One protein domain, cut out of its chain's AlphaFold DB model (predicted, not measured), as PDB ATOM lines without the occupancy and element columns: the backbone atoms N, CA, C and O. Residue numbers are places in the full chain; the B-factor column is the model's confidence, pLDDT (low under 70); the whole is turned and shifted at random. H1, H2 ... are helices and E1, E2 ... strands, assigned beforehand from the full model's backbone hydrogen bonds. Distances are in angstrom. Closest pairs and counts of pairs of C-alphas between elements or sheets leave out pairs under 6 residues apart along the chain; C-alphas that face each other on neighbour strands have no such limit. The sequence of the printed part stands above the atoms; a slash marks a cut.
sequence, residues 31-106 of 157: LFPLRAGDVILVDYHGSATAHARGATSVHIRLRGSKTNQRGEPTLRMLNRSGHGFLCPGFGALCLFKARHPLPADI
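What this domain is: This is residues 31 to 106 of the 157 residues of an uncharacterized protein of Phytophthora parasitica P10297 (UniProt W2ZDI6). A three-stranded antiparallel sheet, E1 - E2 - E3, has one helix, H1, slanting over one face in two layers. The sheet is a meander, each strand the antiparallel neighbour of the one before. The 76 printed residues, under half in named elements E1, E2, E3, H1 in chain order, are mixed in class and compact, radius of gyration of the C-alphas 13.1 A, spans 37 by 25 by 22 A.

How they stand to each other: E1, residues 39 to 43, and E2, residues 55 to 62, form a hairpin, with N 40 and O 59 3.0 A apart. E2 and E3, residues 74 to 79, form another, with N 60 and O 76 2.8 A apart; both distances are within hydrogen-bond range. H1, residues 88 to 99, is on the sheet, height over the sheet 10.2 A; its closest C-alphas to E2 are Gly 89 and Val 58, 5.8 A. Every O i to N i+4 pair in H1 is within hydrogen-bond range.

Where its parts are: E1 (13.5 A) begins at C-alpha 39 (136.241, 115.089, 107.748). E2 measures 20.1 A, E3 16.5 A. H1 (16.8 A) ends at C-alpha 99 (126.058, 121.763, 112.751).

The domain as a whole: The farthest C-alphas, Arg 70 and Gly 84, are 38.2 A apart. Links E1 to E2 and E2 to E3 are long. The printed part has no cut; no printed residue is under 70 in pLDDT.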
ATOM      1  N   LEU A  31     140.583 130.078  98.285       76.62
ATOM      2  CA  LEU A  31     140.308 129.778  99.677       76.62
ATOM      3  C   LEU A  31     139.960 128.295  99.818       76.62
ATOM      4  O   LEU A  31     139.148 127.758  99.065       76.62
ATOM      5  N   PHE A  32     140.564 127.638 100.803       84.81
ATOM      6  CA  PHE A  32     140.370 126.213 101.065       84.81
ATOM      7  C   PHE A  32     139.817 126.016 102.480       84.81
ATOM      8  O   PHE A  32     140.552 125.561 103.362       84.81
ATOM      9  N   PRO A  33     138.540 126.364 102.728       87.81
ATOM     10  CA  PRO A  33     137.919 126.088 104.014       87.81
ATOM     11  C   PRO A  33     137.850 124.576 104.240       87.81
ATOM     12  O   PRO A  33     137.602 123.809 103.302       87.81
ATOM     13  N   LEU A  34     138.034 124.139 105.484       91.12
ATOM     14  CA  LEU A  34     137.827 122.744 105.846       91.12
ATOM     15  C   LEU A  34     136.324 122.474 105.896       91.12
ATOM     16  O   LEU A  34     135.633 122.956 106.798       91.12
ATOM     17  N   ARG A  35     135.807 121.741 104.909       94.12
ATOM     18  CA  ARG A  35     134.376 121.429 104.810       94.12
ATOM     19  C   ARG A  35     134.014 120.266 105.720       94.12
ATOM     20  O   ARG A  35     134.869 119.453 106.062       94.12
ATOM     21  N   ALA A  36     132.739 120.150 106.078       94.69
ATOM     22  CA  ALA A  36     132.277 118.999 106.851       94.69
ATOM     23  C   ALA A  36     132.504 117.673 106.101       94.69
ATOM     24  O   ALA A  36     132.964 116.709 106.702       94.69
ATOM     25  N   GLY A  37     132.305 117.654 104.780       94.94
ATOM     26  CA  GLY A  37     132.592 116.494 103.929       94.94
ATOM     27  C   GLY A  37     134.082 116.179 103.739       94.94
ATOM     28  O   GLY A  37     134.412 115.166 103.129       94.94
ATOM     29  N   ASP A  38     134.991 117.024 104.234       95.69
ATOM     30  CA  ASP A  38     136.428 116.736 104.250       95.69
ATOM     31  C   ASP A  38     136.860 115.990 105.526       95.69
ATOM     32  O   ASP A  38     138.028 115.622 105.647       95.69
ATOM     33  N   VAL A  39     135.953 115.771 106.483       96.19
ATOM     34  CA  VAL A  39     136.241 115.089 107.748       96.19
ATOM     35  C   VAL A  39     135.377 113.843 107.867       96.19
ATOM     36  O   VAL A  39     134.171 113.895 107.656       96.19
ATOM     37  N   ILE A  40     135.984 112.724 108.250       96.00
ATOM     38  CA  ILE A  40     135.267 111.485 108.568       96.00
ATOM     39  C   ILE A  40     135.803 110.900 109.870       96.00
ATOM     40  O   ILE A  40     136.992 111.022 110.175       96.00
ATOM     41  N   LEU A  41     134.932 110.249 110.639       95.88
ATOM     42  CA  LEU A  41     135.364 109.346 111.697       95.88
ATOM     43  C   LEU A  41     135.428 107.943 111.107       95.88
ATOM     44  O   LEU A  41     134.533 107.548 110.362       95.88
ATOM     45  N   VAL A  42     136.471 107.206 111.457       96.44
ATOM     46  CA  VAL A  42     136.727 105.857 110.959       96.44
ATOM     47  C   VAL A  42     136.745 104.903 112.146       96.44
ATOM     48  O   VAL A  42     137.264 105.252 113.209       96.44
ATOM     49  N   ASP A  43     136.118 103.741 112.002       95.00
ATOM     50  CA  ASP A  43     136.106 102.682 113.007       95.00
ATOM     51  C   ASP A  43     137.275 101.697 112.842       95.00
ATOM     52  O   ASP A  43     138.171 101.859 112.014       95.00
ATOM     53  N   TYR A  44     137.295 100.659 113.675       94.31
ATOM     54  CA  TYR A  44     138.358  99.656 113.664       94.31
ATOM     55  C   TYR A  44     138.396  98.800 112.390       94.31
ATOM     56  O   TYR A  44     139.437  98.218 112.092       94.31
ATOM     57  N   HIS A  45     137.299  98.737 111.633       94.94
ATOM     58  CA  HIS A  45     137.244  98.061 110.339       94.94
ATOM     59  C   HIS A  45     137.706  98.960 109.187       94.94
ATOM     60  O   HIS A  45     137.690  98.529 108.036       94.94
ATOM     61  N   GLY A  46     138.079 100.214 109.461       93.00
ATOM     62  CA  GLY A  46     138.377 101.188 108.417       93.00
ATOM     63  C   GLY A  46     137.122 101.792 107.777       93.00
ATOM     64  O   GLY A  46     137.233 102.476 106.759       93.00
ATOM     65  N   SER A  47     135.938 101.569 108.355       94.50
ATOM     66  CA  SER A  47     134.664 102.066 107.826       94.50
ATOM     67  C   SER A  47     134.285 103.411 108.437       94.50
ATOM     68  O   SER A  47     134.591 103.701 109.595       94.50
ATOM     69  N   ALA A  48     133.604 104.256 107.659       93.25
ATOM     70  CA  ALA A  48     133.089 105.525 108.163       93.25
ATOM     71  C   ALA A  48     132.024 105.285 109.245       93.25
ATOM     72  O   ALA A  48     131.141 104.444 109.083       93.25
ATOM     73  N   THR A  49     132.076 106.045 110.339       91.94
ATOM     74  CA  THR A  49     131.157 105.880 111.473       91.94
ATOM     75  C   THR A  49     130.650 107.213 112.012       91.94
ATOM     76  O   THR A  49     131.343 108.225 111.982       91.94
ATOM     77  N   ALA A  50     129.433 107.218 112.557       87.62
ATOM     78  CA  ALA A  50     128.870 108.351 113.296       87.62
ATOM     79  C   ALA A  50     129.004 108.187 114.826       87.62
ATOM     80  O   ALA A  50     128.600 109.060 115.596       87.62
ATOM     81  N   HIS A  51     129.571 107.068 115.294       83.75
ATOM     82  CA  HIS A  51     129.628 106.727 116.713       83.75
ATOM     83  C   HIS A  51     131.018 106.996 117.294       83.75
ATOM     84  O   HIS A  51     131.958 106.241 117.055       83.75
ATOM     85  N   ALA A  52     131.148 108.006 118.163       78.62
ATOM     86  CA  ALA A  52     132.433 108.321 118.805       78.62
ATOM     87  C   ALA A  52     133.018 107.153 119.622       78.62
ATOM     88  O   ALA A  52     134.235 107.043 119.742       78.62
ATOM     89  N   ARG A  53     132.176 106.267 120.179       81.75
ATOM     90  CA  ARG A  53     132.661 105.072 120.890       81.75
ATOM     91  C   ARG A  53     133.287 104.035 119.957       81.75
ATOM     92  O   ARG A  53     134.212 103.365 120.402       81.75
ATOM     93  N   GLY A  54     132.809 103.921 118.719       86.50
ATOM     94  CA  GLY A  54     133.345 103.002 117.709       86.50
ATOM     95  C   GLY A  54     134.483 103.600 116.879       86.50
ATOM     96  O   GLY A  54     135.281 102.856 116.324       86.50
ATOM     97  N   ALA A  55     134.595 104.931 116.839       92.44
ATOM     98  CA  ALA A  55     135.658 105.619 116.120       92.44
ATOM     99  C   ALA A  55     137.042 105.324 116.727       92.44
ATOM    100  O   ALA A  55     137.274 105.491 117.933       92.44
ATOM    101  N   THR A  56     137.972 104.914 115.874       95.88
ATOM    102  CA  THR A  56     139.389 104.672 116.179       95.88
ATOM    103  C   THR A  56     140.268 105.807 115.667       95.88
ATOM    104  O   THR A  56     141.291 106.104 116.287       95.88
ATOM    105  N   SER A  57     139.849 106.508 114.613       96.31
ATOM    106  CA  SER A  57     140.551 107.675 114.083       96.31
ATOM    107  C   SER A  57     139.596 108.702 113.462       96.31
ATOM    108  O   SER A  57     138.421 108.440 113.195       96.31
ATOM    109  N   VAL A  58     140.109 109.914 113.261       97.06
ATOM    110  CA  VAL A  58     139.483 110.971 112.460       97.06
ATOM    111  C   VAL A  58     140.388 111.262 111.282       97.06
ATOM    112  O   VAL A  58     141.578 111.520 111.469       97.06
ATOM    113  N   HIS A  59     139.842 111.213 110.075       96.94
ATOM    114  CA  HIS A  59     140.573 111.517 108.853       96.94
ATOM    115  C   HIS A  59     140.105 112.868 108.320       96.94
ATOM    116  O   HIS A  59     138.911 113.148 108.268       96.94
ATOM    117  N   ILE A  60     141.064 113.712 107.947       96.12
ATOM    118  CA  ILE A  60     140.860 115.087 107.501       96.12
ATOM    119  C   ILE A  60     141.534 115.245 106.143       96.12
ATOM    120  O   ILE A  60     142.754 115.108 106.027       96.12
ATOM    121  N   ARG A  61     140.753 115.579 105.120       94.69
ATOM    122  CA  ARG A  61     141.241 115.886 103.779       94.69
ATOM    123  C   ARG A  61     141.464 117.383 103.614       94.69
ATOM    124  O   ARG A  61     140.537 118.171 103.471       94.69
ATOM    125  N   LEU A  62     142.726 117.783 103.569       91.31
ATOM    126  CA  LEU A  62     143.130 119.149 103.267       91.31
ATOM    127  C   LEU A  62     143.241 119.307 101.750       91.31
ATOM    128  O   LEU A  62     144.244 118.922 101.155       91.31
ATOM    129  N   ARG A  63     142.198 119.863 101.127       89.75
ATOM    130  CA  ARG A  63     142.094 120.018  99.661       89.75
ATOM    131  C   ARG A  63     143.144 120.949  99.052       89.75
ATOM    132  O   ARG A  63     143.442 120.832  97.875       89.75
ATOM    133  N   GLY A  64     143.670 121.875  99.844       87.69
ATOM    134  CA  GLY A  64     144.670 122.840  99.414       87.69
ATOM    135  C   GLY A  64     145.108 123.721 100.575       87.69
ATOM    136  O   GLY A  64     144.597 123.620 101.695       87.69
ATOM    137  N   SER A  65     146.081 124.587 100.323       81.19
ATOM    138  CA  SER A  65     146.560 125.553 101.314       81.19
ATOM    139  C   SER A  65     147.065 126.819 100.630       81.19
ATOM    140  O   SER A  65     147.208 126.867  99.409       81.19
ATOM    141  N   LYS A  66     147.400 127.857 101.406       79.31
ATOM    142  CA  LYS A  66     148.032 129.072 100.862       79.31
ATOM    143  C   LYS A  66     149.307 128.768 100.060       79.31
ATOM    144  O   LYS A  66     149.576 129.451  99.081       79.31
ATOM    145  N   THR A  67     150.077 127.763 100.469       80.19
ATOM    146  CA  THR A  67     151.314 127.351  99.788       80.19
ATOM    147  C   THR A  67     151.095 126.220  98.784       80.19
ATOM    148  O   THR A  67     152.003 125.912  98.025       80.19
ATOM    149  N   ASN A  68     149.903 125.619  98.761       81.06
ATOM    150  CA  ASN A  68     149.526 124.526  97.872       81.06
ATOM    151  C   ASN A  68     148.209 124.861  97.157       81.06
ATOM    152  O   ASN A  68     147.179 124.234  97.383       81.06
ATOM    153  N   GLN A  69     148.231 125.930  96.358       78.50
ATOM    154  CA  GLN A  69     147.040 126.460  95.684       78.50
ATOM    155  C   GLN A  69     146.598 125.616  94.478       78.50
ATOM    156  O   GLN A  69     145.483 125.790  93.997       78.50
ATOM    157  N   ARG A  70     147.473 124.741  93.965       77.19
ATOM    158  CA  ARG A  70     147.246 123.930  92.754       77.19
ATOM    159  C   ARG A  70     147.803 122.502  92.833       77.19
ATOM    160  O   ARG A  70     147.826 121.828  91.814       77.19
ATOM    161  N   GLY A  71     148.326 122.073  93.977       75.06
ATOM    162  CA  GLY A  71     148.882 120.728  94.123       75.06
ATOM    163  C   GLY A  71     147.933 119.783  94.845       75.06
ATOM    164  O   GLY A  71     146.812 120.143  95.205       75.06
ATOM    165  N   GLU A  72     148.417 118.566  95.061       86.19
ATOM    166  CA  GLU A  72     147.603 117.451  95.534       86.19
ATOM    167  C   GLU A  72     147.047 117.666  96.953       86.19
ATOM    168  O   GLU A  72     147.751 118.201  97.827       86.19
ATOM    169  N   PRO A  73     145.800 117.233  97.222       89.88
ATOM    170  CA  PRO A  73     145.252 117.192  98.569       89.88
ATOM    171  C   PRO A  73     146.130 116.378  99.522       89.88
ATOM    172  O   PRO A  73     146.704 115.355  99.159       89.88
ATOM    173  N   THR A  74     146.186 116.791 100.784       91.75
ATOM    174  CA  THR A  74     146.889 116.049 101.838       91.75
ATOM    175  C   THR A  74     145.894 115.457 102.828       91.75
ATOM    176  O   THR A  74     144.945 116.125 103.237       91.75
ATOM    177  N   LEU A  75     146.130 114.223 103.266       93.62
ATOM    178  CA  LEU A  75     145.358 113.582 104.328       93.62
ATOM    179  C   LEU A  75     146.065 113.740 105.676       93.62
ATOM    180  O   LEU A  75     147.273 113.535 105.789       93.62
ATOM    181  N   ARG A  76     145.307 114.091 106.716       94.88
ATOM    182  CA  ARG A  76     145.751 114.026 108.111       94.88
ATOM    183  C   ARG A  76     144.868 113.064 108.877       94.88
ATOM    184  O   ARG A  76     143.649 113.160 108.814       94.88
ATOM    185  N   MET A  77     145.497 112.176 109.628       95.88
ATOM    186  CA  MET A  77     144.824 111.208 110.482       95.88
ATOM    187  C   MET A  77     145.136 111.528 111.941       95.88
ATOM    188  O   MET A  77     146.294 111.734 112.305       95.88
ATOM    189  N   LEU A  78     144.096 111.579 112.768       95.88
ATOM    190  CA  LEU A  78     144.192 111.757 114.211       95.88
ATOM    191  C   LEU A  78     143.628 110.512 114.889       95.88
ATOM    192  O   LEU A  78     142.421 110.272 114.844       95.88
ATOM    193  N   ASN A  79     144.495 109.726 115.517       95.62
ATOM    194  CA  ASN A  79     144.070 108.549 116.264       95.62
ATOM    195  C   ASN A  79     143.301 108.945 117.528       95.62
ATOM    196  O   ASN A  79     143.502 110.017 118.112       95.62
ATOM    197  N   ARG A  80     142.422 108.051 117.973       93.19
ATOM    198  CA  ARG A  80     141.742 108.162 119.258       93.19
ATOM    199  C   ARG A  80     142.776 108.288 120.378       93.19
ATOM    200  O   ARG A  80     143.629 107.426 120.536       93.19
ATOM    201  N   SER A  81     142.660 109.336 121.190       92.31
ATOM    202  CA  SER A  81     143.608 109.586 122.286       92.31
ATOM    203  C   SER A  81     143.262 108.866 123.593       92.31
ATOM    204  O   SER A  81     144.045 108.901 124.532       92.31
ATOM    205  N   GLY A  82     142.060 108.287 123.705       87.62
ATOM    206  CA  GLY A  82     141.532 107.722 124.956       87.62
ATOM    207  C   GLY A  82     141.059 108.766 125.981       87.62
ATOM    208  O   GLY A  82     140.372 108.414 126.934       87.62
ATOM    209  N   HIS A  83     141.346 110.055 125.773       89.94
ATOM    210  CA  HIS A  83     140.962 111.121 126.698       89.94
ATOM    211  C   HIS A  83     139.490 111.527 126.529       89.94
ATOM    212  O   HIS A  83     139.074 111.870 125.425       89.94
ATOM    213  N   GLY A  84     138.714 111.589 127.618       84.56
ATOM    214  CA  GLY A  84     137.260 111.830 127.564       84.56
ATOM    215  C   GLY A  84     136.838 113.105 126.817       84.56
ATOM    216  O   GLY A  84     135.917 113.064 126.013       84.56
ATOM    217  N   PHE A  85     137.559 114.213 127.025       83.56
ATOM    218  CA  PHE A  85     137.219 115.524 126.439       83.56
ATOM    219  C   PHE A  85     138.133 115.991 125.297       83.56
ATOM    220  O   PHE A  85     137.746 116.842 124.508       83.56
ATOM    221  N   LEU A  86     139.345 115.435 125.195       86.88
ATOM    222  CA  LEU A  86     140.372 115.858 124.229       86.88
ATOM    223  C   LEU A  86     140.553 114.835 123.101       86.88
ATOM    224  O   LEU A  86     141.506 114.909 122.327       86.88
ATOM    225  N   CYS A  87     139.674 113.835 123.025       91.62
ATOM    226  CA  CYS A  87     139.692 112.857 121.951       91.62
ATOM    227  C   CYS A  87     139.310 113.518 120.619       91.62
ATOM    228  O   CYS A  87     138.218 114.084 120.530       91.62
ATOM    229  N   PRO A  88     140.134 113.387 119.560       92.56
ATOM    230  CA  PRO A  88     139.798 113.904 118.234       92.56
ATOM    231  C   PRO A  88     138.451 113.386 117.717       92.56
ATOM    232  O   PRO A  88     137.671 114.157 117.171       92.56
ATOM    233  N   GLY A  89     138.141 112.105 117.955       93.25
ATOM    234  CA  GLY A  89     136.852 111.508 117.589       93.25
ATOM    235  C   GLY A  89     135.667 112.139 118.322       93.25
ATOM    236  O   GLY A  89     134.628 112.387 117.718       93.25
ATOM    237  N   PHE A  90     135.832 112.466 119.608       91.44
ATOM    238  CA  PHE A  90     134.806 113.195 120.357       91.44
ATOM    239  C   PHE A  90     134.636 114.621 119.819       91.44
ATOM    240  O   PHE A  90     133.514 115.036 119.541       91.44
ATOM    241  N   GLY A  91     135.742 115.335 119.586       91.94
ATOM    242  CA  GLY A  91     135.720 116.683 119.015       91.94
ATOM    243  C   GLY A  91     135.041 116.740 117.644       91.94
ATOM    244  O   GLY A  91     134.177 117.588 117.424       91.94
ATOM    245  N   ALA A  92     135.360 115.804 116.745       93.75
ATOM    246  CA  ALA A  92     134.712 115.698 115.438       93.75
ATOM    247  C   ALA A  92     133.202 115.453 115.574       93.75
ATOM    248  O   ALA A  92     132.409 116.126 114.918       93.75
ATOM    249  N   LEU A  93     132.787 114.553 116.472       92.44
ATOM    250  CA  LEU A  93     131.367 114.304 116.722       92.44
ATOM    251  C   LEU A  93     130.643 115.556 117.237       92.44
ATOM    252  O   LEU A  93     129.524 115.825 116.803       92.44
ATOM    253  N   CYS A  94     131.262 116.333 118.129       92.62
ATOM    254  CA  CYS A  94     130.693 117.596 118.601       92.62
ATOM    255  C   CYS A  94     130.471 118.586 117.450       92.62
ATOM    256  O   CYS A  94     129.404 119.192 117.383       92.62
ATOM    257  N   LEU A  95     131.419 118.697 116.512       93.19
ATOM    258  CA  LEU A  95     131.261 119.539 115.320       93.19
ATOM    259  C   LEU A  95     130.094 119.070 114.437       93.19
ATOM    260  O   LEU A  95     129.282 119.892 114.013       93.19
ATOM    261  N   PHE A  96     129.972 117.760 114.191       94.25
ATOM    262  CA  PHE A  96     128.862 117.205 113.405       94.25
ATOM    263  C   PHE A  96     127.502 117.394 114.079       94.25
ATOM    264  O   PHE A  96     126.519 117.696 113.404       94.25
ATOM    265  N   LYS A  97     127.437 117.265 115.406       93.56
ATOM    266  CA  LYS A  97     126.203 117.499 116.164       93.56
ATOM    267  C   LYS A  97     125.801 118.970 116.162       93.56
ATOM    268  O   LYS A  97     124.656 119.273 115.853       93.56
ATOM    269  N   ALA A  98     126.736 119.873 116.461       93.12
ATOM    270  CA  ALA A  98     126.463 121.309 116.545       93.12
ATOM    271  C   ALA A  98     125.997 121.902 115.206       93.12
ATOM    272  O   ALA A  98     125.270 122.893 115.179       93.12
ATOM    273  N   ARG A  99     126.415 121.299 114.090       94.44
ATOM    274  CA  ARG A  99     126.058 121.763 112.751       94.44
ATOM    275  C   ARG A  99     124.822 121.121 112.149       94.44
ATOM    276  O   ARG A  99     124.419 121.561 111.084       94.44
ATOM    277  N   HIS A 100     124.265 120.061 112.724       90.75
ATOM    278  CA  HIS A 100     123.117 119.396 112.112       90.75
ATOM    279  C   HIS A 100     121.923 120.374 112.035       90.75
ATOM    280  O   HIS A 100     121.620 120.991 113.056       90.75
ATOM    281  N   PRO A 101     121.229 120.533 110.882       93.31
ATOM    282  CA  PRO A 101     121.262 119.720 109.652       93.31
ATOM    283  C   PRO A 101     122.035 120.346 108.464       93.31
ATOM    284  O   PRO A 101     121.700 120.102 107.306       93.31
ATOM    285  N   LEU A 102     123.031 121.197 108.707       93.75
ATOM    286  CA  LEU A 102     123.690 121.977 107.657       93.75
ATOM    287  C   LEU A 102     124.406 121.111 106.592       93.75
ATOM    288  O   LEU A 102     124.952 120.055 106.930       93.75
ATOM    289  N   PRO A 103     124.495 121.588 105.332       94.25
ATOM    290  CA  PRO A 103     125.159 120.876 104.239       94.25
ATOM    291  C   PRO A 103     126.628 120.508 104.505       94.25
ATOM    292  O   PRO A 103     127.350 121.168 105.260       94.25
ATOM    293  N   ALA A 104     127.096 119.448 103.841       93.44
ATOM    294  CA  ALA A 104     128.460 118.944 104.003       93.44
ATOM    295  C   ALA A 104     129.528 119.798 103.290       93.44
ATOM    296  O   ALA A 104     130.714 119.703 103.611       93.44
ATOM    297  N   ASP A 105     129.135 120.617 102.316       93.31
ATOM    298  CA  ASP A 105     130.019 121.420 101.467       93.31
ATOM    299  C   ASP A 105     130.392 122.787 102.068       93.31
ATOM    300  O   ASP A 105     131.294 123.460 101.560       93.31
ATOM    301  N   ILE A 106     129.770 123.168 103.183       91.31
ATOM    302  CA  ILE A 106     130.117 124.373 103.943       91.31
ATOM    303  C   ILE A 106     131.162 124.074 105.048       91.31
ATOM    304  O   ILE A 106     131.378 122.907 105.400       91.31
TER     305      ILE A 106